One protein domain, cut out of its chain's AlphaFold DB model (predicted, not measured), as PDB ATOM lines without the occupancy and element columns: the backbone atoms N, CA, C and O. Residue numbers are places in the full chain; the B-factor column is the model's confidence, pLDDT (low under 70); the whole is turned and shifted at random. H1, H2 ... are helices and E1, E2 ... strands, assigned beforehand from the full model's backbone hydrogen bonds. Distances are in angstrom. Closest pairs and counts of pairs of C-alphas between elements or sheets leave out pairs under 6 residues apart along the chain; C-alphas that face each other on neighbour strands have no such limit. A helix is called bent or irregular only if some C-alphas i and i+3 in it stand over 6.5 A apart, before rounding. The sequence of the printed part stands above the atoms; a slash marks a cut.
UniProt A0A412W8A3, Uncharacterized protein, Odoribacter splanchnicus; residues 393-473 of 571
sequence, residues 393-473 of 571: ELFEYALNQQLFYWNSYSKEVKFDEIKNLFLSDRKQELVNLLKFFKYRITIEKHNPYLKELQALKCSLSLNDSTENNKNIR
ATOM      1  N   GLU A 393     186.946 165.858 214.766       92.94
ATOM      2  CA  GLU A 393     185.642 166.111 214.133       92.94
ATOM      3  C   GLU A 393     185.770 166.656 212.699       92.94
ATOM      4  O   GLU A 393     185.039 166.235 211.797       92.94
ATOM      5  N   LEU A 394     186.713 167.578 212.458       95.94
ATOM      6  CA  LEU A 394     186.945 168.125 211.121       95.94
ATOM      7  C   LEU A 394     187.604 167.083 210.210       95.94
ATOM      8  O   LEU A 394     187.213 166.948 209.049       95.94
ATOM      9  N   PHE A 395     188.587 166.346 210.729       96.56
ATOM     10  CA  PHE A 395     189.255 165.280 209.985       96.56
ATOM     11  C   PHE A 395     188.254 164.201 209.545       96.56
ATOM     12  O   PHE A 395     188.213 163.839 208.368       96.56
ATOM     13  N   GLU A 396     187.395 163.738 210.457       93.56
ATOM     14  CA  GLU A 396     186.343 162.761 210.171       93.56
ATOM     15  C   GLU A 396     185.323 163.293 209.160       93.56
ATOM     16  O   GLU A 396     184.907 162.559 208.257       93.56
ATOM     17  N   TYR A 397     184.933 164.566 209.277       94.38
ATOM     18  CA  TYR A 397     184.062 165.216 208.302       94.38
ATOM     19  C   TYR A 397     184.694 165.212 206.905       94.38
ATOM     20  O   TYR A 397     184.080 164.717 205.957       94.38
ATOM     21  N   ALA A 398     185.925 165.716 206.771       95.25
ATOM     22  CA  ALA A 398     186.631 165.801 205.494       95.25
ATOM     23  C   ALA A 398     186.837 164.412 204.868       95.25
ATOM     24  O   ALA A 398     186.589 164.204 203.678       95.25
ATOM     25  N   LEU A 399     187.207 163.423 205.679       94.88
ATOM     26  CA  LEU A 399     187.405 162.058 205.218       94.88
ATOM     27  C   LEU A 399     186.108 161.426 204.699       94.88
ATOM     28  O   LEU A 399     186.085 160.866 203.603       94.88
ATOM     29  N   ASN A 400     185.021 161.514 205.467       91.06
ATOM     30  CA  ASN A 400     183.779 160.825 205.131       91.06
ATOM     31  C   ASN A 400     182.979 161.554 204.048       91.06
ATOM     32  O   ASN A 400     182.498 160.911 203.117       91.06
ATOM     33  N   GLN A 401     182.840 162.877 204.161       89.88
ATOM     34  CA  GLN A 401     181.943 163.675 203.319       89.88
ATOM     35  C   GLN A 401     182.597 164.166 202.028       89.88
ATOM     36  O   GLN A 401     181.890 164.465 201.068       89.88
ATOM     37  N   GLN A 402     183.931 164.244 201.987       91.62
ATOM     38  CA  GLN A 402     184.661 164.678 200.797       91.62
ATOM     39  C   GLN A 402     185.381 163.483 200.180       91.62
ATOM     40  O   GLN A 402     184.963 162.981 199.140       91.62
ATOM     41  N   LEU A 403     186.387 162.930 200.860       93.62
ATOM     42  CA  LEU A 403     187.254 161.924 200.245       93.62
ATOM     43  C   LEU A 403     186.525 160.614 199.898       93.62
ATOM     44  O   LEU A 403     186.567 160.157 198.754       93.62
ATOM     45  N   PHE A 404     185.862 159.989 200.874       92.88
ATOM     46  CA  PHE A 404     185.209 158.693 200.682       92.88
ATOM     47  C   PHE A 404     183.867 158.796 199.978       92.88
ATOM     48  O   PHE A 404     183.540 157.897 199.207       92.88
ATOM     49  N   TYR A 405     183.091 159.849 200.222       89.81
ATOM     50  CA  TYR A 405     181.820 160.035 199.534       89.81
ATOM     51  C   TYR A 405     182.029 160.227 198.024       89.81
ATOM     52  O   TYR A 405     181.436 159.479 197.238       89.81
ATOM     53  N   TRP A 406     182.932 161.128 197.611       89.19
ATOM     54  CA  TRP A 406     183.200 161.402 196.191       89.19
ATOM     55  C   TRP A 406     183.782 160.197 195.447       89.19
ATOM     56  O   TRP A 406     183.461 159.980 194.283       89.19
ATOM     57  N   ASN A 407     184.565 159.363 196.136       91.00
ATOM     58  CA  ASN A 407     185.210 158.186 195.554       91.00
ATOM     59  C   ASN A 407     184.496 156.862 195.895       91.00
ATOM     60  O   ASN A 407     185.031 155.774 195.665       91.00
ATOM     61  N   SER A 408     183.283 156.918 196.452       89.38
ATOM     62  CA  SER A 408     182.580 155.743 196.990       89.38
ATOM     63  C   SER A 408     182.292 154.665 195.943       89.38
ATOM     64  O   SER A 408     182.394 153.475 196.256       89.38
ATOM     65  N   TYR A 409     181.968 155.081 194.717       87.44
ATOM     66  CA  TYR A 409     181.646 154.192 193.602       87.44
ATOM     67  C   TYR A 409     182.891 153.541 192.986       87.44
ATOM     68  O   TYR A 409     182.916 152.329 192.787       87.44
ATOM     69  N   SER A 410     183.936 154.331 192.712       90.50
ATOM     70  CA  SER A 410     185.180 153.838 192.102       90.50
ATOM     71  C   SER A 410     186.037 153.042 193.085       90.50
ATOM     72  O   SER A 410     186.772 152.146 192.673       90.50
ATOM     73  N   LYS A 411     185.961 153.373 194.383       93.31
ATOM     74  CA  LYS A 411     186.922 152.939 195.410       93.31
ATOM     75  C   LYS A 411     188.369 153.264 195.037       93.31
ATOM     76  O   LYS A 411     189.301 152.568 195.445       93.31
ATOM     77  N   GLU A 412     188.562 154.351 194.302       94.50
ATOM     78  CA  GLU A 412     189.863 154.846 193.865       94.50
ATOM     79  C   GLU A 412     190.018 156.308 194.245       94.50
ATOM     80  O   GLU A 412     189.118 157.094 193.990       94.50
ATOM     81  N   VAL A 413     191.156 156.658 194.835       94.12
ATOM     82  CA  VAL A 413     191.510 158.023 195.235       94.12
ATOM     83  C   VAL A 413     192.787 158.414 194.507       94.12
ATOM     84  O   VAL A 413     193.765 157.665 194.547       94.12
ATOM     85  N   LYS A 414     192.820 159.573 193.847       93.81
ATOM     86  CA  LYS A 414     194.055 160.059 193.215       93.81
ATOM     87  C   LYS A 414     195.047 160.508 194.280       93.81
ATOM     88  O   LYS A 414     194.661 161.151 195.249       93.81
ATOM     89  N   PHE A 415     196.332 160.207 194.096       94.69
ATOM     90  CA  PHE A 415     197.357 160.599 195.066       94.69
ATOM     91  C   PHE A 415     197.393 162.115 195.302       94.69
ATOM     92  O   PHE A 415     197.547 162.538 196.443       94.69
ATOM     93  N   ASP A 416     197.177 162.924 194.262       90.44
ATOM     94  CA  ASP A 416     197.176 164.383 194.392       90.44
ATOM     95  C   ASP A 416     196.068 164.902 195.322       90.44
ATOM     96  O   ASP A 416     196.306 165.857 196.053       90.44
ATOM     97  N   GLU A 417     194.913 164.224 195.399       91.94
ATOM     98  CA  GLU A 417     193.802 164.575 196.309       91.94
ATOM     99  C   GLU A 417     194.137 164.329 197.791       91.94
ATOM    100  O   GLU A 417     193.476 164.856 198.682       91.94
ATOM    101  N   ILE A 418     195.145 163.497 198.075       95.44
ATOM    102  CA  ILE A 418     195.551 163.132 199.441       95.44
ATOM    103  C   ILE A 418     196.991 163.517 199.751       95.44
ATOM    104  O   ILE A 418     197.493 163.165 200.816       95.44
ATOM    105  N   LYS A 419     197.683 164.212 198.845       96.44
ATOM    106  CA  LYS A 419     199.119 164.478 198.963       96.44
ATOM    107  C   LYS A 419     199.445 165.232 200.251       96.44
ATOM    108  O   LYS A 419     200.307 164.789 201.003       96.44
ATOM    109  N   ASN A 420     198.740 166.323 200.541       96.81
ATOM    110  CA  ASN A 420     199.013 167.114 201.744       96.81
ATOM    111  C   ASN A 420     198.649 166.349 203.023       96.81
ATOM    112  O   ASN A 420     199.405 166.374 203.990       96.81
ATOM    113  N   LEU A 421     197.561 165.571 202.999       96.75
ATOM    114  CA  LEU A 421     197.196 164.679 204.099       96.75
ATOM    115  C   LEU A 421     198.247 163.585 204.333       96.75
ATOM    116  O   LEU A 421     198.579 163.265 205.473       96.75
ATOM    117  N   PHE A 422     198.807 163.030 203.262       96.62
ATOM    118  CA  PHE A 422     199.890 162.057 203.325       96.62
ATOM    119  C   PHE A 422     201.182 162.669 203.881       96.62
ATOM    120  O   PHE A 422     201.960 161.970 204.521       96.62
ATOM    121  N   LEU A 423     201.411 163.966 203.679       96.56
ATOM    122  CA  LEU A 423     202.558 164.690 204.237       96.56
ATOM    123  C   LEU A 423     202.336 165.180 205.679       96.56
ATOM    124  O   LEU A 423     203.282 165.656 206.300       96.56
ATOM    125  N   SER A 424     201.120 165.048 206.209       97.00
ATOM    126  CA  SER A 424     200.752 165.449 207.571       97.00
ATOM    127  C   SER A 424     201.070 164.371 208.621       97.00
ATOM    128  O   SER A 424     201.306 163.197 208.306       97.00
ATOM    129  N   ASP A 425     200.959 164.734 209.896       96.19
ATOM    130  CA  ASP A 425     201.092 163.834 211.049       96.19
ATOM    131  C   ASP A 425     199.972 162.776 211.094       96.19
ATOM    132  O   ASP A 425     200.084 161.756 211.777       96.19
ATOM    133  N   ARG A 426     198.900 162.970 210.312       95.62
ATOM    134  CA  ARG A 426     197.782 162.028 210.145       95.62
ATOM    135  C   ARG A 426     198.034 160.979 209.046       95.62
ATOM    136  O   ARG A 426     197.163 160.145 208.787       95.62
ATOM    137  N   LYS A 427     199.226 160.934 208.426       96.00
ATOM    138  CA  LYS A 427     199.588 159.958 207.371       96.00
ATOM    139  C   LYS A 427     199.216 158.516 207.720       96.00
ATOM    140  O   LYS A 427     198.629 157.801 206.907       96.00
ATOM    141  N   GLN A 428     199.602 158.056 208.910       95.25
ATOM    142  CA  GLN A 428     199.408 156.654 209.289       95.25
ATOM    143  C   GLN A 428     197.924 156.312 209.451       95.25
ATOM    144  O   GLN A 428     197.498 155.215 209.085       95.25
ATOM    145  N   GLU A 429     197.142 157.257 209.968       95.50
ATOM    146  CA  GLU A 429     195.698 157.136 210.108       95.50
ATOM    147  C   GLU A 429     195.016 157.049 208.738       95.50
ATOM    148  O   GLU A 429     194.282 156.089 208.489       95.50
ATOM    149  N   LEU A 430     195.364 157.940 207.801       95.50
ATOM    150  CA  LEU A 430     194.912 157.869 206.407       95.50
ATOM    151  C   LEU A 430     195.191 156.489 205.788       95.50
ATOM    152  O   LEU A 430     194.290 155.850 205.241       95.50
ATOM    153  N   VAL A 431     196.433 156.005 205.887       95.75
ATOM    154  CA  VAL A 431     196.844 154.710 205.317       95.75
ATOM    155  C   VAL A 431     196.032 153.556 205.908       95.75
ATOM    156  O   VAL A 431     195.637 152.639 205.182       95.75
ATOM    157  N   ASN A 432     195.774 153.583 207.216       95.75
ATOM    158  CA  ASN A 432     194.988 152.554 207.888       95.75
ATOM    159  C   ASN A 432     193.526 152.570 207.424       95.75
ATOM    160  O   ASN A 432     192.972 151.509 207.130       95.75
ATOM    161  N   LEU A 433     192.925 153.754 207.295       95.06
ATOM    162  CA  LEU A 433     191.532 153.913 206.877       95.06
ATOM    163  C   LEU A 433     191.331 153.522 205.409       95.06
ATOM    164  O   LEU A 433     190.410 152.766 205.102       95.06
ATOM    165  N   LEU A 434     192.236 153.922 204.508       95.00
ATOM    166  CA  LEU A 434     192.197 153.496 203.104       95.00
ATOM    167  C   LEU A 434     192.243 151.967 202.975       95.00
ATOM    168  O   LEU A 434     191.465 151.388 202.215       95.00
ATOM    169  N   LYS A 435     193.100 151.296 203.756       94.25
ATOM    170  CA  LYS A 435     193.168 149.825 203.791       94.25
ATOM    171  C   LYS A 435     191.894 149.203 204.349       94.25
ATOM    172  O   LYS A 435     191.389 148.245 203.766       94.25
ATOM    173  N   PHE A 436     191.383 149.735 205.457       94.12
ATOM    174  CA  PHE A 436     190.179 149.229 206.110       94.12
ATOM    175  C   PHE A 436     188.967 149.279 205.172       94.12
ATOM    176  O   PHE A 436     188.279 148.275 204.986       94.12
ATOM    177  N   PHE A 437     188.765 150.414 204.498       92.50
ATOM    178  CA  PHE A 437     187.672 150.612 203.544       92.50
ATOM    179  C   PHE A 437     187.973 150.107 202.123       92.50
ATOM    180  O   PHE A 437     187.120 150.233 201.241       92.50
ATOM    181  N   LYS A 438     189.148 149.494 201.912       94.00
ATOM    182  CA  LYS A 438     189.603 148.879 200.653       94.00
ATOM    183  C   LYS A 438     189.653 149.847 199.462       94.00
ATOM    184  O   LYS A 438     189.334 149.458 198.341       94.00
ATOM    185  N   TYR A 439     190.064 151.089 199.700       95.75
ATOM    186  CA  TYR A 439     190.351 152.044 198.630       95.75
ATOM    187  C   TYR A 439     191.716 151.769 197.994       95.75
ATOM    188  O   TYR A 439     192.662 151.344 198.666       95.75
ATOM    189  N   ARG A 440     191.825 152.047 196.694       95.69
ATOM    190  CA  ARG A 440     193.089 152.056 195.951       95.69
ATOM    191  C   ARG A 440     193.559 153.486 195.733       95.69
ATOM    192  O   ARG A 440     192.743 154.368 195.494       95.69
ATOM    193  N   ILE A 441     194.869 153.703 195.793       96.00
ATOM    194  CA  ILE A 441     195.485 154.988 195.461       96.00
ATOM    195  C   ILE A 441     195.944 154.937 194.010       96.00
ATOM    196  O   ILE A 441     196.776 154.109 193.637       96.00
ATOM    197  N   THR A 442     195.405 155.838 193.207       94.75
ATOM    198  CA  THR A 442     195.773 156.017 191.812       94.75
ATOM    199  C   THR A 442     196.943 156.994 191.731       94.75
ATOM    200  O   THR A 442     196.830 158.137 192.174       94.75
ATOM    201  N   ILE A 443     198.085 156.541 191.211       93.62
ATOM    202  CA  ILE A 443     199.345 157.296 191.210       93.62
ATOM    203  C   ILE A 443     200.144 157.056 189.925       93.62
ATOM    204  O   ILE A 443     200.126 155.968 189.346       93.62
ATOM    205  N   GLU A 444     200.871 158.075 189.475       89.25
ATOM    206  CA  GLU A 444     201.756 157.959 188.319       89.25
ATOM    207  C   GLU A 444     202.986 157.089 188.611       89.25
ATOM    208  O   GLU A 444     203.569 157.140 189.698       89.25
ATOM    209  N   LYS A 445     203.445 156.337 187.603       86.81
ATOM    210  CA  LYS A 445     204.609 155.437 187.724       86.81
ATOM    211  C   LYS A 445     205.908 156.142 188.131       86.81
ATOM    212  O   LYS A 445     206.771 155.516 188.744       86.81
ATOM    213  N   HIS A 446     206.053 157.418 187.781       86.81
ATOM    214  CA  HIS A 446     207.249 158.215 188.062       86.81
ATOM    215  C   HIS A 446     207.088 159.149 189.267       86.81
ATOM    216  O   HIS A 446     207.998 159.922 189.561       86.81
ATOM    217  N   ASN A 447     205.966 159.072 189.985       89.56
ATOM    218  CA  ASN A 447     205.735 159.924 191.141       89.56
ATOM    219  C   ASN A 447     206.744 159.604 192.271       89.56
ATOM    220  O   ASN A 447     206.934 158.426 192.605       89.56
ATOM    221  N   PRO A 448     207.374 160.618 192.902       92.81
ATOM    222  CA  PRO A 448     208.408 160.411 193.919       92.81
ATOM    223  C   PRO A 448     207.923 159.632 195.153       92.81
ATOM    224  O   PRO A 448     208.721 158.948 195.794       92.81
ATOM    225  N   TYR A 449     206.622 159.666 195.458       93.44
ATOM    226  CA  TYR A 449     206.041 159.010 196.635       93.44
ATOM    227  C   TYR A 449     205.650 157.544 196.400       93.44
ATOM    228  O   TYR A 449     205.281 156.842 197.344       93.44
ATOM    229  N   LEU A 450     205.779 157.029 195.170       92.62
ATOM    230  CA  LEU A 450     205.381 155.659 194.833       92.62
ATOM    231  C   LEU A 450     206.088 154.607 195.703       92.62
ATOM    232  O   LEU A 450     205.447 153.685 196.212       92.62
ATOM    233  N   LYS A 451     207.402 154.753 195.912       93.12
ATOM    234  CA  LYS A 451     208.191 153.806 196.721       93.12
ATOM    235  C   LYS A 451     207.747 153.788 198.183       93.12
ATOM    236  O   LYS A 451     207.699 152.722 198.794       93.12
ATOM    237  N   GLU A 452     207.410 154.950 198.738       95.69
ATOM    238  CA  GLU A 452     206.937 155.057 200.119       95.69
ATOM    239  C   GLU A 452     205.565 154.393 200.278       95.69
ATOM    240  O   GLU A 452     205.370 153.581 201.182       95.69
ATOM    241  N   LEU A 453     204.638 154.636 199.349       93.25
ATOM    242  CA  LEU A 453     203.322 153.993 199.356       93.25
ATOM    243  C   LEU A 453     203.403 152.464 199.224       93.25
ATOM    244  O   LEU A 453     202.648 151.741 199.879       93.25
ATOM    245  N   GLN A 454     204.340 151.962 198.412       93.00
ATOM    246  CA  GLN A 454     204.626 150.529 198.305       93.00
ATOM    247  C   GLN A 454     205.161 149.961 199.625       93.00
ATOM    248  O   GLN A 454     204.680 148.922 200.084       93.00
ATOM    249  N   ALA A 455     206.106 150.652 200.271       94.19
ATOM    250  CA  ALA A 455     206.640 150.255 201.575       94.19
ATOM    251  C   ALA A 455     205.551 150.233 202.661       94.19
ATOM    252  O   ALA A 455     205.510 149.324 203.493       94.19
ATOM    253  N   LEU A 456     204.609 151.176 202.600       93.81
ATOM    254  CA  LEU A 456     203.438 151.241 203.474       93.81
ATOM    255  C   LEU A 456     202.364 150.198 203.132       93.81
ATOM    256  O   LEU A 456     201.371 150.105 203.854       93.81
ATOM    257  N   LYS A 457     202.551 149.370 202.095       92.62
ATOM    258  CA  LYS A 457     201.605 148.331 201.645       92.62
ATOM    259  C   LYS A 457     200.224 148.892 201.283       92.62
ATOM    260  O   LYS A 457     199.204 148.266 201.585       92.62
ATOM    261  N   CYS A 458     200.169 150.084 200.695       92.12
ATOM    262  CA  CYS A 458     198.929 150.632 200.147       92.12
ATOM    263  C   CYS A 458     198.487 149.832 198.910       92.12
ATOM    264  O   CYS A 458     199.319 149.279 198.190       92.12
ATOM    265  N   SER A 459     197.177 149.768 198.649       93.25
ATOM    266  CA  SER A 459     196.671 149.234 197.378       93.25
ATOM    267  C   SER A 459     196.806 150.313 196.306       93.25
ATOM    268  O   SER A 459     196.353 151.432 196.535       93.25
ATOM    269  N   LEU A 460     197.450 150.011 195.175       94.00
ATOM    270  CA  LEU A 460     197.831 151.006 194.167       94.00
ATOM    271  C   LEU A 460     197.245 150.674 192.792       94.00
ATOM    272  O   LEU A 460     197.223 149.510 192.391       94.00
ATOM    273  N   SER A 461     196.828 151.711 192.072       92.12
ATOM    274  CA  SER A 461     196.542 151.687 190.638       92.12
ATOM    275  C   SER A 461     197.561 152.585 189.940       92.12
ATOM    276  O   SER A 461     197.722 153.745 190.322       92.12
ATOM    277  N   LEU A 462     198.314 152.037 188.984       89.50
ATOM    278  CA  LEU A 462     199.363 152.780 188.288       89.50
ATOM    279  C   LEU A 462     198.838 153.298 186.960       89.50
ATOM    280  O   LEU A 462     198.433 152.504 186.111       89.50
ATOM    281  N   ASN A 463     198.937 154.606 186.763       82.81
ATOM    282  CA  ASN A 463     198.544 155.238 185.512       82.81
ATOM    283  C   ASN A 463     199.787 155.514 184.664       82.81
ATOM    284  O   ASN A 463     200.794 156.019 185.173       82.81
ATOM    285  N   ASP A 464     199.712 155.184 183.374       64.69
ATOM    286  CA  ASP A 464     200.685 155.633 182.383       64.69
ATOM    287  C   ASP A 464     200.343 157.064 181.959       64.69
ATOM    288  O   ASP A 464     199.253 157.347 181.460       64.69
ATOM    289  N   SER A 465     201.287 157.981 182.161       55.09
ATOM    290  CA  SER A 465     201.139 159.403 181.830       55.09
ATOM    291  C   SER A 465     200.892 159.652 180.335       55.09
ATOM    292  O   SER A 465     200.390 160.707 179.962       55.09
ATOM    293  N   THR A 466     201.174 158.682 179.460       49.16
ATOM    294  CA  THR A 466     201.028 158.814 178.002       49.16
ATOM    295  C   THR A 466     199.579 158.864 177.506       49.16
ATOM    296  O   THR A 466     199.350 159.397 176.421       49.16
ATOM    297  N   GLU A 467     198.588 158.382 178.266       44.91
ATOM    298  CA  GLU A 467     197.170 158.527 177.885       44.91
ATOM    299  C   GLU A 467     196.529 159.819 178.414       44.91
ATOM    300  O   GLU A 467     195.706 160.408 177.712       44.91
ATOM    301  N   ASN A 468     196.965 160.323 179.576       41.78
ATOM    302  CA  ASN A 468     196.454 161.573 180.162       41.78
ATOM    303  C   ASN A 468     197.170 162.840 179.645       41.78
ATOM    304  O   ASN A 468     196.569 163.913 179.643       41.78
ATOM    305  N   ASN A 469     198.405 162.732 179.134       40.19
ATOM    306  CA  ASN A 469     199.178 163.874 178.613       40.19
ATOM    307  C   ASN A 469     198.837 164.296 177.180       40.19
ATOM    308  O   ASN A 469     199.451 165.229 176.673       40.19
ATOM    309  N   LYS A 470     197.846 163.684 176.517       43.09
ATOM    310  CA  LYS A 470     197.445 164.113 175.160       43.09
ATOM    311  C   LYS A 470     196.956 165.570 175.091       43.09
ATOM    312  O   LYS A 470     196.870 166.110 173.995       43.09
ATOM    313  N   ASN A 471     196.672 166.195 176.238       47.78
ATOM    314  CA  ASN A 471     196.184 167.571 176.336       47.78
ATOM    315  C   ASN A 471     197.151 168.556 177.026       47.78
ATOM    316  O   ASN A 471     196.798 169.730 177.135       47.78
ATOM    317  N   ILE A 472     198.342 168.137 177.488       52.62
ATOM    318  CA  ILE A 472     199.331 169.093 178.020       52.62
ATOM    319  C   ILE A 472     200.037 169.743 176.833       52.62
ATOM    320  O   ILE A 472     200.942 169.165 176.237       52.62
ATOM    321  N   ARG A 473     199.578 170.944 176.480       64.88
ATOM    322  CA  ARG A 473     200.192 171.780 175.448       64.88
ATOM    323  C   ARG A 473     201.510 172.350 175.969       64.88
ATOM    324  O   ARG A 473     201.570 172.784 177.119       64.88
TER     325      ARG A 473
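This is residues 393 to 473 of the 571 residues of an uncharacterized protein of Odoribacter splanchnicus (UniProt A0A412W8A3). A small sheet of three parallel strands, E1, E2 and E3, forms a wall with short helices loosely round it: H2, H3 and H4 gather toward one face, the other face is bare, and H1 meets the sheet near E1 with its last residues. Residues 466 to 473, of which 466 to 471 belong to H5, stick out from this body. The printed part has 81 residues, with five named helices and three named strands in the order H1 E1 H2 H3 E2 H4 E3 H5. The sheet's order is E1, E2, E3, and the class is mixed, helices and strands. The whole is compact, with a radius of gyration of the C-alphas of 13.1 A, yet elongated in outline, spanning 41 by 26 by 21 A.

Start with H1, residues 393 to 406, which only grazes the sheet, with its residues 403 to 406. Next comes E1, residues 412 to 414; the closest C-alphas of H1 and E1 are those of Leu 403 and Val 413, 7.6 A apart. H2, residues 415 to 423, is on the sheet at a height over the sheet of 5.2 A, over none of its strands, and is only just apart from H1, with a closest distance of 8.1 A. H3, residues 427 to 436, only just touches H2, with 3 pairs of C-alphas within 8 A, and only at the corner by their link; the closest C-alphas, those of Leu 421 and Lys 427, are 6.2 A apart. H2 and H3 run opposite ways at a steep tilt of 49 degrees. H3 is only just on the sheet, with 5 pairs of C-alphas within 10 A, and only grazes it. Look next at E2, residues 440 to 444, the inner strand: it is parallel to edge strand E1 at 36 degrees, with N 442 and O 413 within hydrogen-bond range at 2.8 A. The closest C-alphas of H2 and E2 are those of Phe 415 and Ile 443, 5.5 A apart. H4, residues 450 to 455, only grazes the sheet; its closest approach to E2 is between the C-alphas of Ile 443 and Leu 450, 7.2 A. The other edge strand, E3, residues 460 to 463, is parallel to E2 at 34 degrees, with N 461 and O 441 at 2.9 A. E1, H2, H3, E2 and E2, H4, E3 are strand-helix-strand units, two parallel neighbour strands with helices between, each with a right-handed crossover. H5, residues 465 to 471, is not on the sheet and is apart from the other helices. Each O i to N i+4 pair is within hydrogen-bond range in H3 and H4; the counts are 8 of 10 in H1, 3 of 5 in H2 and 1 of 3 in H5, where 1 of 4 O i to N i+3 pairs is in range.

Find C-alpha 393 at (185.642, 166.111, 214.133); from there H1 runs 18.7 A to C-alpha 406. H1 is only just irregular, C-alphas 401 and 404 being 6.51 A apart; H2 is irregular, with 7.9 A between C-alphas 417 and 420, and so is H5, with 7.1 A between 468 and 471. H3 measures 14.3 A and E2 13.0 A, beginning at C-alpha 440, (193.089, 152.056, 195.951). H5 ends at C-alpha 471, (196.184, 167.571, 176.336).

The two C-alphas farthest apart are those of Glu 393 and Arg 473, 41.7 A. The printed part has no cut, and its links between named elements are tight. The mean pLDDT of the printed part is 88.0; residues 464 to 473 are under 70, and H5 has a mean of 46.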